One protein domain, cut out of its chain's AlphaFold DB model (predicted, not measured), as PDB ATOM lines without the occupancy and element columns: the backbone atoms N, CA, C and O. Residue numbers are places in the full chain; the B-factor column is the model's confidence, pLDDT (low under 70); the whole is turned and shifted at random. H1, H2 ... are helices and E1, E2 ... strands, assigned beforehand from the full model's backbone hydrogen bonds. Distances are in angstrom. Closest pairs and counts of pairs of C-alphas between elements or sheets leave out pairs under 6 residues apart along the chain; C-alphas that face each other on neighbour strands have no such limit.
ATOM      1  N   THR A  32     -29.068  63.140 129.293       41.66
ATOM      2  CA  THR A  32     -30.506  63.119 129.030       41.66
ATOM      3  C   THR A  32     -31.227  63.575 130.294       41.66
ATOM      4  O   THR A  32     -31.744  62.773 131.071       41.66
ATOM      5  N   THR A  33     -31.238  64.883 130.523       46.03
ATOM      6  CA  THR A  33     -31.969  65.488 131.632       46.03
ATOM      7  C   THR A  33     -33.469  65.250 131.443       46.03
ATOM      8  O   THR A  33     -34.025  65.405 130.351       46.03
ATOM      9  N   LYS A  34     -34.149  64.767 132.488       46.69
ATOM     10  CA  LYS A  34     -35.600  64.536 132.444       46.69
ATOM     11  C   LYS A  34     -36.309  65.896 132.388       46.69
ATOM     12  O   LYS A  34     -36.443  66.569 133.397       46.69
ATOM     13  N   THR A  35     -36.803  66.247 131.202       51.84
ATOM     14  CA  THR A  35     -37.460  67.521 130.830       51.84
ATOM     15  C   THR A  35     -38.832  67.802 131.468       51.84
ATOM     16  O   THR A  35     -39.484  68.786 131.132       51.84
ATOM     17  N   SER A  36     -39.307  66.929 132.360       53.03
ATOM     18  CA  SER A  36     -40.586  67.089 133.057       53.03
ATOM     19  C   SER A  36     -40.547  66.320 134.369       53.03
ATOM     20  O   SER A  36     -40.267  65.117 134.363       53.03
ATOM     21  N   PHE A  37     -40.868  66.980 135.478       52.47
ATOM     22  CA  PHE A  37     -41.110  66.318 136.759       52.47
ATOM     23  C   PHE A  37     -42.317  66.935 137.461       52.47
ATOM     24  O   PHE A  37     -42.693  68.077 137.199       52.47
ATOM     25  N   THR A  38     -42.975  66.152 138.310       51.31
ATOM     26  CA  THR A  38     -44.148  66.618 139.052       51.31
ATOM     27  C   THR A  38     -43.695  67.412 140.278       51.31
ATOM     28  O   THR A  38     -42.793  66.977 140.990       51.31
ATOM     29  N   ILE A  39     -44.319  68.560 140.537       49.91
ATOM     30  CA  ILE A  39     -44.217  69.294 141.801       49.91
ATOM     31  C   ILE A  39     -45.528  69.073 142.564       49.91
ATOM     32  O   ILE A  39     -46.608  69.391 142.059       49.91
ATOM     33  N   GLY A  40     -45.437  68.501 143.767       50.44
ATOM     34  CA  GLY A  40     -46.608  68.067 144.539       50.44
ATOM     35  C   GLY A  40     -47.350  66.897 143.884       50.44
ATOM     36  O   GLY A  40     -46.781  66.165 143.074       50.44
ATOM     37  N   ASP A  41     -48.631  66.723 144.220       46.66
ATOM     38  CA  ASP A  41     -49.372  65.531 143.797       46.66
ATOM     39  C   ASP A  41     -49.694  65.501 142.291       46.66
ATOM     40  O   ASP A  41     -49.808  64.398 141.758       46.66
ATOM     41  N   LYS A  42     -49.849  66.642 141.579       54.56
ATOM     42  CA  LYS A  42     -50.243  66.644 140.138       54.56
ATOM     43  C   LYS A  42     -49.857  67.878 139.281       54.56
ATOM     44  O   LYS A  42     -50.471  68.078 138.234       54.56
ATOM     45  N   LEU A  43     -48.882  68.724 139.653       56.91
ATOM     46  CA  LEU A  43     -48.425  69.823 138.772       56.91
ATOM     47  C   LEU A  43     -47.212  69.400 137.926       56.91
ATOM     48  O   LEU A  43     -46.165  69.108 138.495       56.91
ATOM     49  N   TYR A  44     -47.288  69.431 136.590       62.06
ATOM     50  CA  TYR A  44     -46.097  69.222 135.752       62.06
ATOM     51  C   TYR A  44     -45.233  70.484 135.653       62.06
ATOM     52  O   TYR A  44     -45.599  71.483 135.032       62.06
ATOM     53  N   PHE A  45     -44.033  70.410 136.221       60.16
ATOM     54  CA  PHE A  45     -42.953  71.336 135.927       60.16
ATOM     55  C   PHE A  45     -42.239  70.855 134.666       60.16
ATOM     56  O   PHE A  45     -41.481  69.882 134.689       60.16
ATOM     57  N   ASN A  46     -42.533  71.511 133.547       60.94
ATOM     58  CA  ASN A  46     -41.894  71.224 132.270       60.94
ATOM     59  C   ASN A  46     -40.660  72.099 132.124       60.94
ATOM     60  O   ASN A  46     -40.693  73.163 131.515       60.94
ATOM     61  N   TYR A  47     -39.573  71.619 132.707       54.91
ATOM     62  CA  TYR A  47     -38.267  72.221 132.542       54.91
ATOM     63  C   TYR A  47     -37.779  72.041 131.097       54.91
ATOM     64  O   TYR A  47     -37.442  70.935 130.667       54.91
ATOM     65  N   GLU A  48     -37.748  73.139 130.343       57.06
ATOM     66  CA  GLU A  48     -37.159  73.198 129.007       57.06
ATOM     67  C   GLU A  48     -35.899  74.061 129.028       57.06
ATOM     68  O   GLU A  48     -35.944  75.204 129.469       57.06
ATOM     69  N   ARG A  49     -34.798  73.490 128.523       51.72
ATOM     70  CA  ARG A  49     -33.449  74.058 128.581       51.72
ATOM     71  C   ARG A  49     -33.300  75.280 127.673       51.72
ATOM     72  O   ARG A  49     -33.222  75.133 126.454       51.72
ATOM     73  N   SER A  50     -33.166  76.455 128.275       53.78
ATOM     74  CA  SER A  50     -32.587  77.674 127.692       53.78
ATOM     75  C   SER A  50     -32.262  78.661 128.818       53.78
ATOM     76  O   SER A  50     -32.791  79.770 128.855       53.78
ATOM     77  N   ASP A  51     -31.479  78.217 129.801       69.38
ATOM     78  CA  ASP A  51     -31.816  78.613 131.166       69.38
ATOM     79  C   ASP A  51     -31.028  79.771 131.734       69.38
ATOM     80  O   ASP A  51     -31.563  80.399 132.622       69.38
ATOM     81  N   LEU A  52     -29.811  80.080 131.289       75.12
ATOM     82  CA  LEU A  52     -29.022  81.150 131.903       75.12
ATOM     83  C   LEU A  52     -28.475  82.094 130.846       75.12
ATOM     84  O   LEU A  52     -27.857  81.669 129.878       75.12
ATOM     85  N   PHE A  53     -28.655  83.390 131.054       80.12
ATOM     86  CA  PHE A  53     -28.055  84.427 130.236       80.12
ATOM     87  C   PHE A  53     -27.263  85.382 131.114       80.12
ATOM     88  O   PHE A  53     -27.700  85.749 132.204       80.12
ATOM     89  N   ARG A  54     -26.125  85.832 130.594       83.75
ATOM     90  CA  ARG A  54     -25.334  86.935 131.138       83.75
ATOM     91  C   ARG A  54     -25.278  88.033 130.095       83.75
ATOM     92  O   ARG A  54     -24.791  87.790 128.994       83.75
ATOM     93  N   ASN A  55     -25.754  89.229 130.416       83.94
ATOM     94  CA  ASN A  55     -25.748  90.377 129.507       83.94
ATOM     95  C   ASN A  55     -26.376  90.023 128.141       83.94
ATOM     96  O   ASN A  55     -25.816  90.314 127.083       83.94
ATOM     97  N   ASN A  56     -27.519  89.323 128.176       82.56
ATOM     98  CA  ASN A  56     -28.241  88.769 127.019       82.56
ATOM     99  C   ASN A  56     -27.486  87.713 126.188       82.56
ATOM    100  O   ASN A  56     -27.916  87.371 125.086       82.56
ATOM    101  N   GLN A  57     -26.384  87.162 126.696       78.56
ATOM    102  CA  GLN A  57     -25.671  86.051 126.072       78.56
ATOM    103  C   GLN A  57     -26.002  84.747 126.787       78.56
ATOM    104  O   GLN A  57     -25.803  84.644 127.994       78.56
ATOM    105  N   LEU A  58     -26.493  83.758 126.034       78.69
ATOM    106  CA  LEU A  58     -26.790  82.426 126.558       78.69
ATOM    107  C   LEU A  58     -25.512  81.782 127.104       78.69
ATOM    108  O   LEU A  58     -24.519  81.640 126.387       78.69
ATOM    109  N   ILE A  59     -25.579  81.343 128.351       72.31
ATOM    110  CA  ILE A  59     -24.607  80.464 128.978       72.31
ATOM    111  C   ILE A  59     -25.197  79.052 128.957       72.31
ATOM    112  O   ILE A  59     -26.370  78.833 129.258       72.31
ATOM    113  N   VAL A  60     -24.401  78.097 128.473       66.88
ATOM    114  CA  VAL A  60     -24.845  76.712 128.304       66.88
ATOM    115  C   VAL A  60     -24.400  75.891 129.505       66.88
ATOM    116  O   VAL A  60     -23.247  75.467 129.595       66.88
ATOM    117  N   GLY A  61     -25.357  75.628 130.381       58.91
ATOM    118  CA  GLY A  61     -25.144  74.922 131.632       58.91
ATOM    119  C   GLY A  61     -25.289  73.432 131.571       58.91
ATOM    120  O   GLY A  61     -25.914  72.894 130.655       58.91
ATOM    121  N   TYR A  62     -24.745  72.765 132.581       58.84
ATOM    122  CA  TYR A  62     -24.853  71.325 132.756       58.84
ATOM    123  C   TYR A  62     -25.590  71.046 134.059       58.84
ATOM    124  O   TYR A  62     -25.057  71.304 135.137       58.84
ATOM    125  N   GLU A  63     -26.800  70.484 133.955       61.66
ATOM    126  CA  GLU A  63     -27.531  70.018 135.133       61.66
ATOM    127  C   GLU A  63     -26.695  68.959 135.859       61.66
ATOM    128  O   GLU A  63     -26.259  67.959 135.281       61.66
ATOM    129  N   THR A  64     -26.487  69.197 137.144       63.66
ATOM    130  CA  THR A  64     -25.898  68.268 138.094       63.66
ATOM    131  C   THR A  64     -26.931  68.000 139.174       63.66
ATOM    132  O   THR A  64     -27.563  68.924 139.684       63.66
ATOM    133  N   GLU A  65     -27.126  66.726 139.489       67.88
ATOM    134  CA  GLU A  65     -28.013  66.274 140.555       67.88
ATOM    135  C   GLU A  65     -27.156  65.600 141.626       67.88
ATOM    136  O   GLU A  65     -26.276  64.800 141.295       67.88
ATOM    137  N   TYR A  66     -27.374  65.949 142.889       68.69
ATOM    138  CA  TYR A  66     -26.742  65.282 144.023       68.69
ATOM    139  C   TYR A  66     -27.731  65.147 145.182       68.69
ATOM    140  O   TYR A  66     -28.629  65.970 145.340       68.69
ATOM    141  N   ASP A  67     -27.576  64.076 145.955       69.88
ATOM    142  CA  ASP A  67     -28.331  63.819 147.181       69.88
ATOM    143  C   ASP A  67     -27.514  64.345 148.366       69.88
ATOM    144  O   ASP A  67     -26.320  64.040 148.468       69.88
ATOM    145  N   ASP A  68     -28.140  65.161 149.208       70.38
ATOM    146  CA  ASP A  68     -27.587  65.634 150.475       70.38
ATOM    147  C   ASP A  68     -28.643  65.420 151.569       70.38
ATOM    148  O   ASP A  68     -29.718  66.019 151.537       70.38
ATOM    149  N   ASP A  69     -28.379  64.491 152.492       78.56
ATOM    150  CA  ASP A  69     -29.293  64.091 153.573       78.56
ATOM    151  C   ASP A  69     -30.737  63.754 153.125       78.56
ATOM    152  O   ASP A  69     -31.717  64.036 153.819       78.56
ATOM    153  N   GLY A  70     -30.893  63.106 151.962       66.81
ATOM    154  CA  GLY A  70     -32.195  62.717 151.412       66.81
ATOM    155  C   GLY A  70     -32.936  63.854 150.704       66.81
ATOM    156  O   GLY A  70     -34.086  63.677 150.287       66.81
ATOM    157  N   ILE A  71     -32.295  65.014 150.549       56.91
ATOM    158  CA  ILE A  71     -32.765  66.123 149.727       56.91
ATOM    159  C   ILE A  71     -32.065  66.035 148.371       56.91
ATOM    160  O   ILE A  71     -30.840  66.016 148.275       56.91
ATOM    161  N   ILE A  72     -32.848  66.000 147.292       60.97
ATOM    162  CA  ILE A  72     -32.307  66.010 145.931       60.97
ATOM    163  C   ILE A  72     -32.040  67.459 145.521       60.97
ATOM    164  O   ILE A  72     -32.969  68.242 145.307       60.97
ATOM    165  N   HIS A  73     -30.767  67.804 145.359       60.00
ATOM    166  CA  HIS A  73     -30.323  69.096 144.858       60.00
ATOM    167  C   HIS A  73     -30.083  69.031 143.353       60.00
ATOM    168  O   HIS A  73     -29.273  68.242 142.871       60.00
ATOM    169  N   LYS A  74     -30.745  69.917 142.605       62.88
ATOM    170  CA  LYS A  74     -30.506  70.136 141.174       62.88
ATOM    171  C   LYS A  74     -29.803  71.471 140.976       62.88
ATOM    172  O   LYS A  74     -30.286  72.504 141.434       62.88
ATOM    173  N   ARG A  75     -28.662  71.459 140.291       66.50
ATOM    174  CA  ARG A  75     -27.846  72.643 139.999       66.50
ATOM    175  C   ARG A  75     -27.593  72.724 138.509       66.50
ATOM    176  O   ARG A  75     -27.070  71.782 137.929       66.50
ATOM    177  N   ILE A  76     -27.916  73.863 137.915       60.38
ATOM    178  CA  ILE A  76     -27.804  74.053 136.467       60.38
ATOM    179  C   ILE A  76     -26.440  74.647 136.108       60.38
ATOM    180  O   ILE A  76     -25.825  74.153 135.168       60.38
ATOM    181  N   GLU A  77     -25.903  75.603 136.888       63.22
ATOM    182  CA  GLU A  77     -24.590  76.215 136.611       63.22
ATOM    183  C   GLU A  77     -23.865  76.848 137.806       63.22
ATOM    184  O   GLU A  77     -24.476  77.312 138.767       63.22
ATOM    185  N   THR A  78     -22.527  76.833 137.704       60.16
ATOM    186  CA  THR A  78     -21.464  77.598 138.395       60.16
ATOM    187  C   THR A  78     -20.794  78.617 137.483       60.16
ATOM    188  O   THR A  78     -19.983  78.178 136.674       60.16
ATOM    189  N   MET A  79     -21.039  79.925 137.607       67.88
ATOM    190  CA  MET A  79     -20.224  80.920 136.904       67.88
ATOM    191  C   MET A  79     -19.652  81.986 137.836       67.88
ATOM    192  O   MET A  79     -20.245  82.320 138.864       67.88
ATOM    193  N   ASN A  80     -18.497  82.521 137.438       73.62
ATOM    194  CA  ASN A  80     -17.929  83.705 138.068       73.62
ATOM    195  C   ASN A  80     -18.667  84.951 137.584       73.62
ATOM    196  O   ASN A  80     -18.886  85.120 136.377       73.62
ATOM    197  N   VAL A  81     -18.981  85.836 138.521       78.12
ATOM    198  CA  VAL A  81     -19.724  87.075 138.270       78.12
ATOM    199  C   VAL A  81     -18.869  88.305 138.558       78.12
ATOM    200  O   VAL A  81     -17.880  88.226 139.285       78.12
ATOM    201  N   MET A  82     -19.236  89.437 137.968       80.88
ATOM    202  CA  MET A  82     -18.584  90.733 138.154       80.88
ATOM    203  C   MET A  82     -19.629  91.848 138.335       80.88
ATOM    204  O   MET A  82     -20.789  91.655 137.960       80.88
ATOM    205  N   PRO A  83     -19.247  93.018 138.884       81.56
ATOM    206  CA  PRO A  83     -20.097  94.206 138.832       81.56
ATOM    207  C   PRO A  83     -20.486  94.509 137.380       81.56
ATOM    208  O   PRO A  83     -19.657  94.355 136.481       81.56
ATOM    209  N   GLY A  84     -21.725  94.923 137.140       80.94
ATOM    210  CA  GLY A  84     -22.268  95.173 135.804       80.94
ATOM    211  C   GLY A  84     -22.994  93.990 135.175       80.94
ATOM    212  O   GLY A  84     -23.615  94.159 134.127       80.94
ATOM    213  N   ASP A  85     -22.927  92.796 135.768       82.75
ATOM    214  CA  ASP A  85     -23.618  91.637 135.206       82.75
ATOM    215  C   ASP A  85     -25.139  91.730 135.393       82.75
ATOM    216  O   ASP A  85     -25.648  91.822 136.515       82.75
ATOM    217  N   ASP A  86     -25.850  91.618 134.271       85.88
ATOM    218  CA  ASP A  86     -27.279  91.329 134.197       85.88
ATOM    219  C   ASP A  86     -27.469  89.834 133.930       85.88
ATOM    220  O   ASP A  86     -27.142  89.324 132.850       85.88
ATOM    221  N   LEU A  87     -27.943  89.112 134.940       85.81
ATOM    222  CA  LEU A  87     -28.106  87.666 134.897       85.81
ATOM    223  C   LEU A  87     -29.588  87.334 134.823       85.81
ATOM    224  O   LEU A  87     -30.345  87.685 135.730       85.81
ATOM    225  N   SER A  88     -29.991  86.616 133.778       86.19
ATOM    226  CA  SER A  88     -31.363  86.133 133.647       86.19
ATOM    227  C   SER A  88     -31.436  84.619 133.580       86.19
ATOM    228  O   SER A  88     -30.760  83.997 132.766       86.19
ATOM    229  N   TYR A  89     -32.271  84.032 134.437       81.56
ATOM    230  CA  TYR A  89     -32.570  82.609 134.425       81.56
ATOM    231  C   TYR A  89     -33.985  82.335 133.912       81.56
ATOM    232  O   TYR A  89     -34.951  82.839 134.489       81.56
ATOM    233  N   HIS A  90     -34.116  81.547 132.846       82.38
ATOM    234  CA  HIS A  90     -35.390  81.227 132.208       82.38
ATOM    235  C   HIS A  90     -35.859  79.814 132.575       82.38
ATOM    236  O   HIS A  90     -35.066  78.880 132.609       82.38
ATOM    237  N   PHE A  91     -37.156  79.639 132.833       77.75
ATOM    238  CA  PHE A  91     -37.760  78.318 133.032       77.75
ATOM    239  C   PHE A  91     -39.219  78.285 132.580       77.75
ATOM    240  O   PHE A  91     -39.864  79.327 132.456       77.75
ATOM    241  N   TYR A  92     -39.758  77.083 132.363       78.75
ATOM    242  CA  TYR A  92     -41.107  76.899 131.835       78.75
ATOM    243  C   TYR A  92     -41.989  76.060 132.759       78.75
ATOM    244  O   TYR A  92     -41.532  75.146 133.444       78.75
ATOM    245  N   VAL A  93     -43.280  76.386 132.783       77.38
ATOM    246  CA  VAL A  93     -44.302  75.672 133.564       77.38
ATOM    247  C   VAL A  93     -45.571  75.564 132.744       77.38
ATOM    248  O   VAL A  93     -45.943  76.511 132.055       77.38
ATOM    249  N   SER A  94     -46.267  74.436 132.828       77.31
ATOM    250  CA  SER A  94     -47.538  74.263 132.128       77.31
ATOM    251  C   SER A  94     -48.532  73.418 132.906       77.31
ATOM    252  O   SER A  94     -48.180  72.623 133.777       77.31
ATOM    253  N   ASN A  95     -49.803  73.554 132.538       75.62
ATOM    254  CA  ASN A  95     -50.900  72.769 133.104       75.62
ATOM    255  C   ASN A  95     -51.088  71.388 132.436       75.62
ATOM    256  O   ASN A  95     -52.144  70.772 132.585       75.62
ATOM    257  N   TYR A  96     -50.089  70.916 131.686       74.88
ATOM    258  CA  TYR A  96     -50.103  69.633 130.987       74.88
ATOM    259  C   TYR A  96     -48.707  69.008 130.934       74.88
ATOM    260  O   TYR A  96     -47.691  69.704 131.031       74.88
ATOM    261  N   ASN A  97     -48.652  67.694 130.736       74.12
ATOM    262  CA  ASN A  97     -47.414  66.962 130.504       74.12
ATOM    263  C   ASN A  97     -46.936  67.201 129.067       74.12
ATOM    264  O   ASN A  97     -47.654  66.876 128.122       74.12
ATOM    265  N   SER A  98     -45.726  67.722 128.862       70.12
ATOM    266  CA  SER A  98     -45.236  68.010 127.504       70.12
ATOM    267  C   SER A  98     -45.017  66.755 126.650       70.12
ATOM    268  O   SER A  98     -45.020  66.851 125.425       70.12
ATOM    269  N   LYS A  99     -44.863  65.575 127.269       71.81
ATOM    270  CA  LYS A  99     -44.644  64.293 126.579       71.81
ATOM    271  C   LYS A  99     -45.935  63.533 126.315       71.81
ATOM    272  O   LYS A  99     -46.131  63.053 125.204       71.81
ATOM    273  N   THR A 100     -46.785  63.383 127.328       74.31
ATOM    274  CA  THR A 100     -48.024  62.592 127.217       74.31
ATOM    275  C   THR A 100     -49.232  63.432 126.831       74.31
ATOM    276  O   THR A 100     -50.246  62.878 126.428       74.31
ATOM    277  N   LEU A 101     -49.113  64.763 126.896       74.81
ATOM    278  CA  LEU A 101     -50.174  65.731 126.606       74.81
ATOM    279  C   LEU A 101     -51.372  65.684 127.566       74.81
ATOM    280  O   LEU A 101     -52.343  66.411 127.327       74.81
ATOM    281  N   ASP A 102     -51.269  64.910 128.646       73.56
ATOM    282  CA  ASP A 102     -52.272  64.804 129.703       73.56
ATOM    283  C   ASP A 102     -52.345  66.094 130.524       73.56
ATOM    284  O   ASP A 102     -51.320  66.703 130.839       73.56
ATOM    285  N   TYR A 103     -53.559  66.508 130.884       71.50
ATOM    286  CA  TYR A 103     -53.787  67.672 131.740       71.50
ATOM    287  C   TYR A 103     -53.483  67.369 133.214       71.50
ATOM    288  O   TYR A 103     -53.709  66.259 133.693       71.50
ATOM    289  N   ASN A 104     -53.086  68.403 133.962       64.62
ATOM    290  CA  ASN A 104     -52.827  68.327 135.407       64.62
ATOM    291  C   ASN A 104     -54.099  68.048 136.231       64.62
ATOM    292  O   ASN A 104     -54.010  67.583 137.365       64.62
ATOM    293  N   GLY A 105     -55.288  68.341 135.685       59.19
ATOM    294  CA  GLY A 105     -56.563  68.007 136.333       59.19
ATOM    295  C   GLY A 105     -56.882  68.791 137.607       59.19
ATOM    296  O   GLY A 105     -57.801  68.403 138.321       59.19
ATOM    297  N   LEU A 106     -56.144  69.864 137.914       57.47
ATOM    298  CA  LEU A 106     -56.281  70.623 139.157       57.47
ATOM    299  C   LEU A 106     -56.361  72.128 138.898       57.47
ATOM    300  O   LEU A 106     -55.591  72.671 138.108       57.47
ATOM    301  N   VAL A 107     -57.251  72.793 139.636       63.03
ATOM    302  CA  VAL A 107     -57.161  74.236 139.885       63.03
ATOM    303  C   VAL A 107     -56.097  74.444 140.961       63.03
ATOM    304  O   VAL A 107     -56.033  73.701 141.949       63.03
ATOM    305  N   GLY A 108     -55.220  75.417 140.750       63.97
ATOM    306  CA  GLY A 108     -54.126  75.664 141.671       63.97
ATOM    307  C   GLY A 108     -53.478  77.020 141.479       63.97
ATOM    308  O   GLY A 108     -53.692  77.719 140.486       63.97
ATOM    309  N   GLU A 109     -52.672  77.371 142.466       71.12
ATOM    310  CA  GLU A 109     -51.905  78.604 142.493       71.12
ATOM    311  C   GLU A 109     -50.427  78.268 142.383       71.12
ATOM    312  O   GLU A 109     -49.929  77.329 143.010       71.12
ATOM    313  N   PHE A 110     -49.736  79.046 141.563       73.06
ATOM    314  CA  PHE A 110     -48.318  78.901 141.301       73.06
ATOM    315  C   PHE A 110     -47.586  80.146 141.793       73.06
ATOM    316  O   PHE A 110     -47.861  81.262 141.338       73.06
ATOM    317  N   LEU A 111     -46.654  79.955 142.726       77.38
ATOM    318  CA  LEU A 111     -45.806  81.016 143.251       77.38
ATOM    319  C   LEU A 111     -44.336  80.572 143.222       77.38
ATOM    320  O   LEU A 111     -43.889  79.860 144.127       77.38
ATOM    321  N   PRO A 112     -43.571  80.981 142.198       77.94
ATOM    322  CA  PRO A 112     -42.129  80.876 142.235       77.94
ATOM    323  C   PRO A 112     -41.579  81.988 143.136       77.94
ATOM    324  O   PRO A 112     -42.018  83.138 143.088       77.94
ATOM    325  N   ILE A 113     -40.612  81.629 143.963       80.25
ATOM    326  CA  ILE A 113     -39.898  82.509 144.878       80.25
ATOM    327  C   ILE A 113     -38.420  82.305 144.598       80.25
ATOM    328  O   ILE A 113     -37.969  81.177 144.407       80.25
ATOM    329  N   THR A 114     -37.658  83.390 144.566       83.31
ATOM    330  CA  THR A 114     -36.217  83.321 144.356       83.31
ATOM    331  C   THR A 114     -35.482  83.969 145.512       83.31
ATOM    332  O   THR A 114     -35.912  84.998 146.030       83.31
ATOM    333  N   THR A 115     -34.372  83.357 145.903       83.62
ATOM    334  CA  THR A 115     -33.361  83.985 146.750       83.62
ATOM    335  C   THR A 115     -32.033  83.873 146.024       83.62
ATOM    336  O   THR A 115     -31.755  82.846 145.406       83.62
ATOM    337  N   ALA A 116     -31.203  84.908 146.075       86.44
ATOM    338  CA  ALA A 116     -29.874  84.845 145.494       86.44
ATOM    339  C   ALA A 116     -28.827  85.285 146.502       86.44
ATOM    340  O   ALA A 116     -29.042  86.216 147.274       86.44
ATOM    341  N   MET A 117     -27.694  84.594 146.488       88.31
ATOM    342  CA  MET A 117     -26.568  84.880 147.360       88.31
ATOM    343  C   MET A 117     -25.300  84.974 146.530       88.31
ATOM    344  O   MET A 117     -25.007  84.081 145.729       88.31
ATOM    345  N   ILE A 118     -24.534  86.037 146.743       87.94
ATOM    346  CA  ILE A 118     -23.214  86.217 146.148       87.94
ATOM    347  C   ILE A 118     -22.139  85.998 147.204       87.94
ATOM    348  O   ILE A 118     -22.106  86.673 148.231       87.94
ATOM    349  N   SER A 119     -21.251  85.043 146.946       88.88
ATOM    350  CA  SER A 119     -20.059  84.807 147.755       88.88
ATOM    351  C   SER A 119     -18.889  85.578 147.155       88.88
ATOM    352  O   SER A 119     -18.593  85.407 145.970       88.88
ATOM    353  N   LEU A 120     -18.234  86.415 147.967       89.25
ATOM    354  CA  LEU A 120     -17.016  87.157 147.633       89.25
ATOM    355  C   LEU A 120     -15.834  86.571 148.427       89.25
ATOM    356  O   LEU A 120     -15.597  86.982 149.571       89.25
ATOM    357  N   PRO A 121     -15.065  85.621 147.856       87.56
ATOM    358  CA  PRO A 121     -13.994  84.937 148.577       87.56
ATOM    359  C   PRO A 121     -12.900  85.876 149.083       87.56
ATOM    360  O   PRO A 121     -12.383  85.667 150.177       87.56
ATOM    361  N   VAL A 122     -12.587  86.936 148.329       88.31
ATOM    362  CA  VAL A 122     -11.580  87.944 148.709       88.31
ATOM    363  C   VAL A 122     -11.950  88.641 150.020       88.31
ATOM    364  O   VAL A 122     -11.083  88.874 150.860       88.31
ATOM    365  N   LYS A 123     -13.244  88.912 150.233       87.75
ATOM    366  CA  LYS A 123     -13.757  89.507 151.477       87.75
ATOM    367  C   LYS A 123     -14.094  88.466 152.546       87.75
ATOM    368  O   LYS A 123     -14.361  88.847 153.682       87.75
ATOM    369  N   GLY A 124     -14.123  87.179 152.192       89.75
ATOM    370  CA  GLY A 124     -14.590  86.102 153.067       89.75
ATOM    371  C   GLY A 124     -16.047  86.281 153.510       89.75
ATOM    372  O   GLY A 124     -16.395  85.891 154.622       89.75
ATOM    373  N   GLN A 125     -16.877  86.925 152.684       89.75
ATOM    374  CA  GLN A 125     -18.259  87.282 153.015       89.75
ATOM    375  C   GLN A 125     -19.225  86.849 151.915       89.75
ATOM    376  O   GLN A 125     -18.877  86.834 150.733       89.75
ATOM    377  N   THR A 126     -20.455  86.547 152.327       90.06
ATOM    378  CA  THR A 126     -21.587  86.269 151.444       90.06
ATOM    379  C   THR A 126     -22.655  87.325 151.682       90.06
ATOM    380  O   THR A 126     -22.918  87.683 152.831       90.06
ATOM    381  N   TYR A 127     -23.265  87.809 150.607       89.44
ATOM    382  CA  TYR A 127     -24.305  88.828 150.647       89.44
ATOM    383  C   TYR A 127     -25.571  88.316 149.971       89.44
ATOM    384  O   TYR A 127     -25.494  87.583 148.981       89.44
ATOM    385  N   ASP A 128     -26.721  88.743 150.480       90.12
ATOM    386  CA  ASP A 128     -27.991  88.555 149.793       90.12
ATOM    387  C   ASP A 128     -28.085  89.519 148.608       90.12
ATOM    388  O   ASP A 128     -27.710  90.690 148.701       90.12
ATOM    389  N   VAL A 129     -28.591  89.009 147.490       88.81
ATOM    390  CA  VAL A 129     -28.823  89.761 146.259       88.81
ATOM    391  C   VAL A 129     -30.300  89.672 145.923       88.81
ATOM    392  O   VAL A 129     -30.901  88.596 145.907       88.81
ATOM    393  N   ASN A 130     -30.889  90.819 145.619       88.94
ATOM    394  CA  ASN A 130     -32.255  90.900 145.152       88.94
ATOM    395  C   ASN A 130     -32.337  90.454 143.695       88.94
ATOM    396  O   ASN A 130     -31.599  90.933 142.828       88.94
ATOM    397  N   CYS A 131     -33.310  89.592 143.425       89.25
ATOM    398  CA  CYS A 131     -33.701  89.227 142.078       89.25
ATOM    399  C   CYS A 131     -35.191  89.487 141.889       89.25
ATOM    400  O   CYS A 131     -35.987  89.438 142.826       89.25
ATOM    401  N   THR A 132     -35.570  89.767 140.651       91.38
ATOM    402  CA  THR A 132     -36.968  89.918 140.252       91.38
ATOM    403  C   THR A 132     -37.402  88.688 139.481       91.38
ATOM    404  O   THR A 132     -36.598  88.080 138.782       91.38
ATOM    405  N   ILE A 133     -38.671  88.310 139.587       90.88
ATOM    406  CA  ILE A 133     -39.250  87.278 138.729       90.88
ATOM    407  C   ILE A 133     -40.226  87.972 137.800       90.88
ATOM    408  O   ILE A 133     -41.064  88.754 138.232       90.88
ATOM    409  N   SER A 134     -40.122  87.683 136.517       92.12
ATOM    410  CA  SER A 134     -41.082  88.103 135.508       92.12
ATOM    411  C   SER A 134     -41.592  86.885 134.757       92.12
ATOM    412  O   SER A 134     -40.930  85.850 134.736       92.12
ATOM    413  N   PHE A 135     -42.777  86.974 134.170       91.19
ATOM    414  CA  PHE A 135     -43.381  85.859 133.454       91.19
ATOM    415  C   PHE A 135     -44.177  86.327 132.242       91.19
ATOM    416  O   PHE A 135     -44.618  87.475 132.169       91.19
ATOM    417  N   ARG A 136     -44.376  85.419 131.292       89.75
ATOM    418  CA  ARG A 136     -45.287  85.590 130.162       89.75
ATOM    419  C   ARG A 136     -45.904  84.255 129.779       89.75
ATOM    420  O   ARG A 136     -45.304  83.205 129.988       89.75
ATOM    421  N   GLN A 137     -47.090  84.292 129.190       87.75
ATOM    422  CA  GLN A 137     -47.661  83.110 128.551       87.75
ATOM    423  C   GLN A 137     -47.009  82.911 127.182       87.75
ATOM    424  O   GLN A 137     -46.902  83.869 126.413       87.75
ATOM    425  N   VAL A 138     -46.588  81.688 126.880       87.56
ATOM    426  CA  VAL A 138     -45.964  81.312 125.608       87.56
ATOM    427  C   VAL A 138     -46.827  80.295 124.857       87.56
ATOM    428  O   VAL A 138     -47.575  79.543 125.491       87.56
ATOM    429  N   PRO A 139     -46.749  80.253 123.516       84.94
ATOM    430  CA  PRO A 139     -47.488  79.274 122.728       84.94
ATOM    431  C   PRO A 139     -47.106  77.829 123.072       84.94
ATOM    432  O   PRO A 139     -45.948  77.518 123.361       84.94
ATOM    433  N   THR A 140     -48.081  76.923 123.014       81.75
ATOM    434  CA  THR A 140     -47.874  75.488 123.281       81.75
ATOM    435  C   THR A 140     -47.439  74.699 122.046       81.75
ATOM    436  O   THR A 140     -47.000  73.560 122.172       81.75
ATOM    437  N   ASP A 141     -47.576  75.285 120.857       80.75
ATOM    438  CA  ASP A 141     -47.263  74.690 119.552       80.75
ATOM    439  C   ASP A 141     -45.803  74.914 119.111       80.75
ATOM    440  O   ASP A 141     -45.408  74.488 118.027       80.75
ATOM    441  N   GLY A 142     -44.997  75.578 119.947       74.69
ATOM    442  CA  GLY A 142     -43.605  75.919 119.648       74.69
ATOM    443  C   GLY A 142     -43.436  77.166 118.776       74.69
ATOM    444  O   GLY A 142     -42.312  77.476 118.380       74.69
ATOM    445  N   SER A 143     -44.515  77.894 118.477       82.44
ATOM    446  CA  SER A 143     -44.416  79.190 117.807       82.44
ATOM    447  C   SER A 143     -43.743  80.245 118.697       82.44
ATOM    448  O   SER A 143     -43.649  80.121 119.921       82.44
ATOM    449  N   VAL A 144     -43.217  81.295 118.059       80.44
ATOM    450  CA  VAL A 144     -42.455  82.344 118.747       80.44
ATOM    451  C   VAL A 144     -43.372  83.131 119.681       80.44
ATOM    452  O   VAL A 144     -44.380  83.694 119.257       80.44
ATOM    453  N   ALA A 145     -42.987  83.225 120.953       83.62
ATOM    454  CA  ALA A 145     -43.696  84.040 121.926       83.62
ATOM    455  C   ALA A 145     -43.558  85.541 121.612       83.62
ATOM    456  O   ALA A 145     -42.457  86.092 121.611       83.62
ATOM    457  N   THR A 146     -44.690  86.211 121.390       83.56
ATOM    458  CA  THR A 146     -44.780  87.660 121.118       83.56
ATOM    459  C   THR A 146     -45.224  88.476 122.333       83.56
ATOM    460  O   THR A 146     -45.182  89.707 122.316       83.56
ATOM    461  N   THR A 147     -45.641  87.799 123.401       86.88
ATOM    462  CA  THR A 147     -46.070  88.404 124.661       86.88
ATOM    463  C   THR A 147     -44.880  89.003 125.415       86.88
ATOM    464  O   THR A 147     -43.761  88.475 125.403       86.88
ATOM    465  N   GLN A 148     -45.129  90.134 126.073       89.81
ATOM    466  CA  GLN A 148     -44.145  90.816 126.911       89.81
ATOM    467  C   GLN A 148     -44.093  90.188 128.304       89.81
ATOM    468  O   GLN A 148     -45.106  89.714 128.825       89.81
ATOM    469  N   PHE A 149     -42.911  90.216 128.916       91.19
ATOM    470  CA  PHE A 149     -42.745  89.813 130.309       91.19
ATOM    471  C   PHE A 149     -43.441  90.802 131.244       91.19
ATOM    472  O   PHE A 149     -43.269  92.013 131.131       91.19
ATOM    473  N   SER A 150     -44.194  90.263 132.197       91.94
ATOM    474  CA  SER A 150     -44.822  91.003 133.289       91.94
ATOM    475  C   SER A 150     -44.114  90.676 134.598       91.94
ATOM    476  O   SER A 150     -43.797  89.514 134.848       91.94
ATOM    477  N   LEU A 151     -43.860  91.678 135.441       92.44
ATOM    478  CA  LEU A 151     -43.278  91.450 136.764       92.44
ATOM    479  C   LEU A 151     -44.242  90.616 137.620       92.44
ATOM    480  O   LEU A 151     -45.420  90.953 137.761       92.44
ATOM    481  N   LEU A 152     -43.734  89.540 138.209       89.50
ATOM    482  CA  LEU A 152     -44.471  88.723 139.153       89.50
ATOM    483  C   LEU A 152     -44.560  89.465 140.489       89.50
ATOM    484  O   LEU A 152     -43.589  89.552 141.235       89.50
ATOM    485  N   THR A 153     -45.738  90.004 140.782       84.88
ATOM    486  CA  THR A 153     -46.030  90.711 142.042       84.88
ATOM    487  C   THR A 153     -46.950  89.918 142.966       84.88
ATOM    488  O   THR A 153     -47.058  90.234 144.145       84.88
ATOM    489  N   ASN A 154     -47.607  88.886 142.437       80.69
ATOM    490  CA  ASN A 154     -48.544  88.012 143.131       80.69
ATOM    491  C   ASN A 154     -48.481  86.603 142.530       80.69
ATOM    492  O   ASN A 154     -47.897  86.396 141.468       80.69
ATOM    493  N   LYS A 155     -49.128  85.646 143.195       81.81
ATOM    494  CA  LYS A 155     -49.379  84.294 142.677       81.81
ATOM    495  C   LYS A 155     -50.064  84.303 141.306       81.81
ATOM    496  O   LYS A 155     -50.899  85.161 141.022       81.81
ATOM    497  N   ILE A 156     -49.753  83.298 140.491       78.12
ATOM    498  CA  ILE A 156     -50.424  83.042 139.216       78.12
ATOM    499  C   ILE A 156     -51.489  81.976 139.437       78.12
ATOM    500  O   ILE A 156     -51.202  80.904 139.972       78.12
ATOM    501  N   VAL A 157     -52.716  82.264 139.009       75.12
ATOM    502  CA  VAL A 157     -53.791  81.270 138.974       75.12
ATOM    503  C   VAL A 157     -53.607  80.426 137.722       75.12
ATOM    504  O   VAL A 157     -53.580  80.956 136.611       75.12
ATOM    505  N   LEU A 158     -53.463  79.117 137.903       68.94
ATOM    506  CA  LEU A 158     -53.405  78.194 136.782       68.94
ATOM    507  C   LEU A 158     -54.819  77.936 136.254       68.94
ATOM    508  O   LEU A 158     -55.747  77.764 137.052       68.94
ATOM    509  N   PRO A 159     -55.004  77.898 134.924       64.75
ATOM    510  CA  PRO A 159     -56.316  77.683 134.344       64.75
ATOM    511  C   PRO A 159     -56.859  76.287 134.702       64.75
ATOM    512  O   PRO A 159     -56.085  75.322 134.742       64.75
ATOM    513  N   PRO A 160     -58.178  76.167 134.955       61.62
ATOM    514  CA  PRO A 160     -58.845  74.901 135.240       61.62
ATOM    515  C   PRO A 160     -58.650  73.851 134.142       61.62
ATOM    516  O   PRO A 160     -58.412  74.178 132.983       61.62
ATOM    517  N   TYR A 161     -58.865  72.584 134.500       59.44
ATOM    518  CA  TYR A 161     -58.810  71.429 133.589       59.44
ATOM    519  C   TYR A 161     -59.659  71.579 132.311       59.44
ATOM    520  O   TYR A 161     -59.289  71.050 131.270       59.44
ATOM    521  N   GLU A 162     -60.785  72.295 132.382       59.12
ATOM    522  CA  GLU A 162     -61.702  72.492 131.249       59.12
ATOM    523  C   GLU A 162     -61.263  73.604 130.275       59.12
ATOM    524  O   GLU A 162     -61.936  73.843 129.273       59.12
ATOM    525  N   GLN A 163     -60.156  74.297 130.555       66.62
ATOM    526  CA  GLN A 163     -59.614  75.365 129.709       66.62
ATOM    527  C   GLN A 163     -58.439  74.892 128.840       66.62
ATOM    528  O   GLN A 163     -57.903  73.796 129.002       66.62
ATOM    529  N   GLU A 164     -58.037  75.745 127.891       73.56
ATOM    530  CA  GLU A 164     -56.917  75.484 126.988       73.56
ATOM    531  C   GLU A 164     -55.598  75.216 127.729       73.56
ATOM    532  O   GLU A 164     -55.340  75.691 128.841       73.56
ATOM    533  N   LYS A 165     -54.729  74.447 127.069       79.50
ATOM    534  CA  LYS A 165     -53.358  74.223 127.524       79.50
ATOM    535  C   LYS A 165     -52.622  75.549 127.586       79.50
ATOM    536  O   LYS A 165     -52.582  76.293 126.609       79.50
ATOM    537  N   VAL A 166     -51.972  75.800 128.713       79.81
ATOM    538  CA  VAL A 166     -51.123  76.972 128.887       79.81
ATOM    539  C   VAL A 166     -49.715  76.559 129.236       79.81
ATOM    540  O   VAL A 166     -49.479  75.597 129.970       79.81
ATOM    541  N   LYS A 167     -48.780  77.343 128.722       82.50
ATOM    542  CA  LYS A 167     -47.373  77.283 129.058       82.50
ATOM    543  C   LYS A 167     -46.929  78.692 129.414       82.50
ATOM    544  O   LYS A 167     -47.254  79.649 128.714       82.50
ATOM    545  N   TYR A 168     -46.213  78.816 130.515       84.44
ATOM    546  CA  TYR A 168     -45.621  80.060 130.970       84.44
ATOM    547  C   TYR A 168     -44.112  79.949 130.872       84.44
ATOM    548  O   TYR A 168     -43.543  78.913 131.207       84.44
ATOM    549  N   GLU A 169     -43.488  81.027 130.423       86.12
ATOM    550  CA  GLU A 169     -42.059  81.260 130.552       86.12
ATOM    551  C   GLU A 169     -41.847  82.248 131.690       86.12
ATOM    552  O   GLU A 169     -42.459  83.319 131.726       86.12
ATOM    553  N   PHE A 170     -40.968  81.886 132.606       86.38
ATOM    554  CA  PHE A 170     -40.519  82.721 133.700       86.38
ATOM    555  C   PHE A 170     -39.085  83.143 133.448       86.38
ATOM    556  O   PHE A 170     -38.293  82.361 132.936       86.38
ATOM    557  N   LYS A 171     -38.762  84.365 133.856       88.44
ATOM    558  CA  LYS A 171     -37.425  84.939 133.837       88.44
ATOM    559  C   LYS A 171     -37.116  85.520 135.211       88.44
ATOM    560  O   LYS A 171     -37.726  86.517 135.608       88.44
ATOM    561  N   ILE A 172     -36.175  84.905 135.916       88.69
ATOM    562  CA  ILE A 172     -35.541  85.458 137.116       88.69
ATOM    563  C   ILE A 172     -34.453  86.414 136.647       88.69
ATOM    564  O   ILE A 172     -33.632  86.001 135.845       88.69
ATOM    565  N   ASN A 173     -34.430  87.658 137.115       90.25
ATOM    566  CA  ASN A 173     -33.424  88.649 136.746       90.25
ATOM    567  C   ASN A 173     -32.684  89.154 137.983       90.25
ATOM    568  O   ASN A 173     -33.325  89.672 138.902       90.25
ATOM    569  N   CYS A 174     -31.361  89.046 137.982       88.19
ATOM    570  CA  CYS A 174     -30.474  89.527 139.034       88.19
ATOM    571  C   CYS A 174     -29.479  90.521 138.418       88.19
ATOM    572  O   CYS A 174     -28.651  90.135 137.597       88.19
ATOM    573  N   ILE A 175     -29.562  91.792 138.817       86.38
ATOM    574  CA  ILE A 175     -28.658  92.859 138.360       86.38
ATOM    575  C   ILE A 175     -27.683  93.140 139.492       86.38
ATOM    576  O   ILE A 175     -28.118  93.609 140.536       86.38
ATOM    577  N   LEU A 176     -26.394  92.846 139.334       82.44
ATOM    578  CA  LEU A 176     -25.442  92.984 140.449       82.44
ATOM    579  C   LEU A 176     -25.052  94.431 140.772       82.44
ATOM    580  O   LEU A 176     -24.499  94.679 141.845       82.44
ATOM    581  N   ASP A 177     -25.346  95.368 139.874       80.06
ATOM    582  CA  ASP A 177     -25.014  96.779 140.057       80.06
ATOM    583  C   ASP A 177     -25.661  97.379 141.300       80.06
ATOM    584  O   ASP A 177     -26.848  97.191 141.569       80.06
ATOM    585  N   ASP A 178     -24.835  98.100 142.060       75.00
ATOM    586  CA  ASP A 178     -25.188  98.870 143.256       75.00
ATOM    587  C   ASP A 178     -25.873  98.089 144.394       75.00
ATOM    588  O   ASP A 178     -26.241  98.673 145.414       75.00
ATOM    589  N   GLN A 179     -26.001  96.761 144.285       82.25
ATOM    590  CA  GLN A 179     -26.600  95.939 145.339       82.25
ATOM    591  C   GLN A 179     -25.655  95.709 146.523       82.25
ATOM    592  O   GLN A 179     -26.108  95.549 147.657       82.25
ATOM    593  N   LEU A 180     -24.341  95.703 146.279       83.25
ATOM    594  CA  LEU A 180     -23.330  95.508 147.315       83.25
ATOM    595  C   LEU A 180     -22.634  96.830 147.636       83.25
ATOM    596  O   LEU A 180     -21.863  97.367 146.843       83.25
ATOM    597  N   SER A 181     -22.878  97.354 148.836       77.69
ATOM    598  CA  SER A 181     -22.138  98.519 149.325       77.69
ATOM    599  C   SER A 181     -20.689  98.151 149.673       77.69
ATOM    600  O   SER A 181     -20.416  97.065 150.192       77.69
ATOM    601  N   ASN A 182     -19.758  99.086 149.465       80.62
ATOM    602  CA  ASN A 182     -18.350  98.953 149.864       80.62
ATOM    603  C   ASN A 182     -17.624  97.747 149.233       80.62
ATOM    604  O   ASN A 182     -16.841  97.062 149.901       80.62
ATOM    605  N   THR A 183     -17.894  97.468 147.960       82.12
ATOM    606  CA  THR A 183     -17.147  96.499 147.150       82.12
ATOM    607  C   THR A 183     -16.468  97.192 145.976       82.12
ATOM    608  O   THR A 183     -16.987  98.153 145.415       82.12
ATOM    609  N   THR A 184     -15.304  96.686 145.603       83.88
ATOM    610  CA  THR A 184     -14.522  97.076 144.430       83.88
ATOM    611  C   THR A 184     -14.497  95.927 143.424       83.88
ATOM    612  O   THR A 184     -14.863  94.802 143.757       83.88
ATOM    613  N   SER A 185     -14.043  96.176 142.193       80.69
ATOM    614  CA  SER A 185     -13.894  95.122 141.177       80.69
ATOM    615  C   SER A 185     -13.020  93.955 141.643       80.69
ATOM    616  O   SER A 185     -13.297  92.806 141.308       80.69
ATOM    617  N   ASP A 186     -11.988  94.240 142.435       84.50
ATOM    618  CA  ASP A 186     -11.012  93.243 142.881       84.50
ATOM    619  C   ASP A 186     -11.622  92.263 143.893       84.50
ATOM    620  O   ASP A 186     -11.237  91.093 143.938       84.50
ATOM    621  N   ASP A 187     -12.642  92.701 144.637       85.12
ATOM    622  CA  ASP A 187     -13.372  91.856 145.588       85.12
ATOM    623  C   ASP A 187     -14.143  90.718 144.897       85.12
ATOM    624  O   ASP A 187     -14.472  89.714 145.536       85.12
ATOM    625  N   TYR A 188     -14.405  90.845 143.590       84.38
ATOM    626  CA  TYR A 188     -15.129  89.852 142.794       84.38
ATOM    627  C   TYR A 188     -14.232  88.740 142.242       84.38
ATOM    628  O   TYR A 188     -14.700  87.858 141.515       84.38
ATOM    629  N   PHE A 189     -12.939  88.730 142.578       82.38
ATOM    630  CA  PHE A 189     -12.056  87.660 142.137       82.38
ATOM    631  C   PHE A 189     -12.510  86.303 142.706       82.38
ATOM    632  O   PHE A 189     -12.445  86.046 143.908       82.38
ATOM    633  N   GLY A 190     -12.988  85.426 141.817       79.25
ATOM    634  CA  GLY A 190     -13.573  84.134 142.187       79.25
ATOM    635  C   GLY A 190     -14.974  84.226 142.801       79.25
ATOM    636  O   GLY A 190     -15.422  83.258 143.412       79.25
ATOM    637  N   ALA A 191     -15.659  85.366 142.666       83.56
ATOM    638  CA  ALA A 191     -17.015  85.533 143.165       83.56
ATOM    639  C   ALA A 191     -17.991  84.583 142.478       83.56
ATOM    640  O   ALA A 191     -17.961  84.419 141.260       83.56
ATOM    641  N   THR A 192     -18.893  84.002 143.263       83.31
ATOM    642  CA  THR A 192     -19.906  83.065 142.767       83.31
ATOM    643  C   THR A 192     -21.292  83.541 143.166       83.31
ATOM    644  O   THR A 192     -21.518  83.891 144.324       83.31
ATOM    645  N   LEU A 193     -22.220  83.555 142.209       81.94
ATOM    646  CA  LEU A 193     -23.638  83.795 142.470       81.94
ATOM    647  C   LEU A 193     -24.378  82.460 142.493       81.94
ATOM    648  O   LEU A 193     -24.253  81.656 141.569       81.94
ATOM    649  N   SER A 194     -25.176  82.253 143.536       82.00
ATOM    650  CA  SER A 194     -26.115  81.140 143.641       82.00
ATOM    651  C   SER A 194     -27.534  81.688 143.638       82.00
ATOM    652  O   SER A 194     -27.872  82.501 144.493       82.00
ATOM    653  N   ILE A 195     -28.355  81.252 142.682       79.44
ATOM    654  CA  ILE A 195     -29.783  81.576 142.609       79.44
ATOM    655  C   ILE A 195     -30.553  80.323 143.014       79.44
ATOM    656  O   ILE A 195     -30.437  79.278 142.375       79.44
ATOM    657  N   TYR A 196     -31.342  80.437 144.071       76.31
ATOM    658  CA  TYR A 196     -32.237  79.395 144.546       76.31
ATOM    659  C   TYR A 196     -33.650  79.719 144.069       76.31
ATOM    660  O   TYR A 196     -34.130  80.846 144.221       76.31
ATOM    661  N   LEU A 197     -34.307  78.728 143.471       74.31
ATOM    662  CA  LEU A 197     -35.689  78.809 143.018       74.31
ATOM    663  C   LEU A 197     -36.531  77.856 143.860       74.31
ATOM    664  O   LEU A 197     -36.349  76.641 143.819       74.31
ATOM    665  N   PHE A 198     -37.480  78.423 144.590       72.31
ATOM    666  CA  PHE A 198     -38.489  77.694 145.335       72.31
ATOM    667  C   PHE A 198     -39.806  77.810 144.592       72.31
ATOM    668  O   PHE A 198     -40.202  78.894 144.172       72.31
ATOM    669  N   ILE A 199     -40.499  76.694 144.426       70.12
ATOM    670  CA  ILE A 199     -41.779  76.668 143.734       70.12
ATOM    671  C   ILE A 199     -42.815  76.171 144.719       70.12
ATOM    672  O   ILE A 199     -42.806  75.000 145.097       70.12
ATOM    673  N   ASN A 200     -43.712  77.068 145.117       66.88
ATOM    674  CA  ASN A 200     -44.907  76.681 145.840       66.88
ATOM    675  C   ASN A 200     -46.042  76.480 144.832       66.88
ATOM    676  O   ASN A 200     -46.471  77.422 144.161       66.88
ATOM    677  N   ALA A 201     -46.491  75.236 144.719       63.72
ATOM    678  CA  ALA A 201     -47.654  74.853 143.944       63.72
ATOM    679  C   ALA A 201     -48.690  74.288 144.915       63.72
ATOM    680  O   ALA A 201     -48.527  73.181 145.428       63.72
ATOM    681  N   ALA A 202     -49.742  75.058 145.176       58.94
ATOM    682  CA  ALA A 202     -50.850  74.615 146.007       58.94
ATOM    683  C   ALA A 202     -52.028  74.246 145.107       58.94
ATOM    684  O   ALA A 202     -52.444  75.036 144.255       58.94
ATOM    685  N   SER A 203     -52.584  73.050 145.303       55.66
ATOM    686  CA  SER A 203     -53.909  72.742 144.773       55.66
ATOM    687  C   SER A 203     -54.944  73.342 145.714       55.66
ATOM    688  O   SER A 203     -54.880  73.117 146.919       55.66
ATOM    689  N   SER A 204     -55.880  74.123 145.180       51.06
ATOM    690  CA  SER A 204     -56.942  74.757 145.965       51.06
ATOM    691  C   SER A 204     -58.111  73.794 146.230       51.06
ATOM    692  O   SER A 204     -59.255  74.153 145.948       51.06
TER     693      SER A 204
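What this domain is: This is residues 32 to 204 of the 205 residues of an uncharacterized protein of Acholeplasmatales bacterium (UniProt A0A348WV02). Two strongly twisted sheets lie face to face as a sandwich: E4, E3, E7, E12 and E10 make one, and long E8 and E13 with short E9 and E11 make the other. The hairpin E5 and E6 is an arm on this body, its residues 67 to 72 sticking out free, while the small hairpin E1 and E2 packs by E2 on E7, and short H1 sits far from the core. The printed part has 173 residues, with strands E1 to E12, then helix H1 and strand E13; the class is mostly strand, though under half of the residues are in named elements. The first sheet runs E4, E3, E7, E12, E10, all antiparallel; the second is branched at E8, also antiparallel. The whole is compact, with a radius of gyration of the C-alphas of 17.5 A and spans of 56 by 40 by 30 A.

Where its parts are: E1 is residues 37 to 39, from C-alpha 37 at (-41.110, 66.318, 136.759), and E2 is 43 to 45. E3 is 52 to 54, E4 57 to 59, E5 64 to 68 and E6 71 to 75. E7, residues 86 to 94, is 26.6 A long; E8, 108 to 120, is 39.3 A, beginning at (-54.126, 75.664, 141.671). E9 is 125 to 129, E10, 132 to 138, is 19.2 A, E11 is 156 to 158 and E12, 167 to 175, is 26.1 A. H1 is 185 to 188, and E13, 192 to 203, is 35.6 A, ending at (-53.909, 72.742, 144.773).

How they stand to each other: In the hairpin E1 and E2, N 39 and O 43 are 2.8 A apart, within hydrogen-bond range; the C-alphas of Phe 45 and Val 93 are the closest of E2 and E7, 5.1 A. Also within range are N 57 and O 54 of E4 and E3, 2.9 A; N 53 and O 88 of E3 and E7, 2.8 A; N 89 and O 172 of E7 and E12, 2.8 A; N 134 and O 171 of E10 and E12, 2.8 A; and N 66 and O 73 of the hairpin E5 and E6, 3.0 A. E9 and E11 lie on one side of E8 and E13 on the other, with N 118 and O 127 at 2.9 A, N 110 and O 156 at 2.9 A, and N 113 and O 198 at 2.8 A. Between the sheets, the closest C-alphas of E8 and E10 are those of Thr 114 and Ile 133, 7.5 A. E9 runs on into E10 at 44 degrees. H1, too short for an O i to N i+4 pair, has its 1 O i to N i+3 pair within range and only grazes the branched sheet.

The domain as a whole: The C-alphas of Glu 162 and Asp 186 are the two farthest apart, 56.0 A. The printed part has no cut; the links E7 to E8 and E10 to E11 are long. Mean pLDDT of the printed part is 75.1, with 54 residues under 70, among them 32 to 51 and 70 to 79.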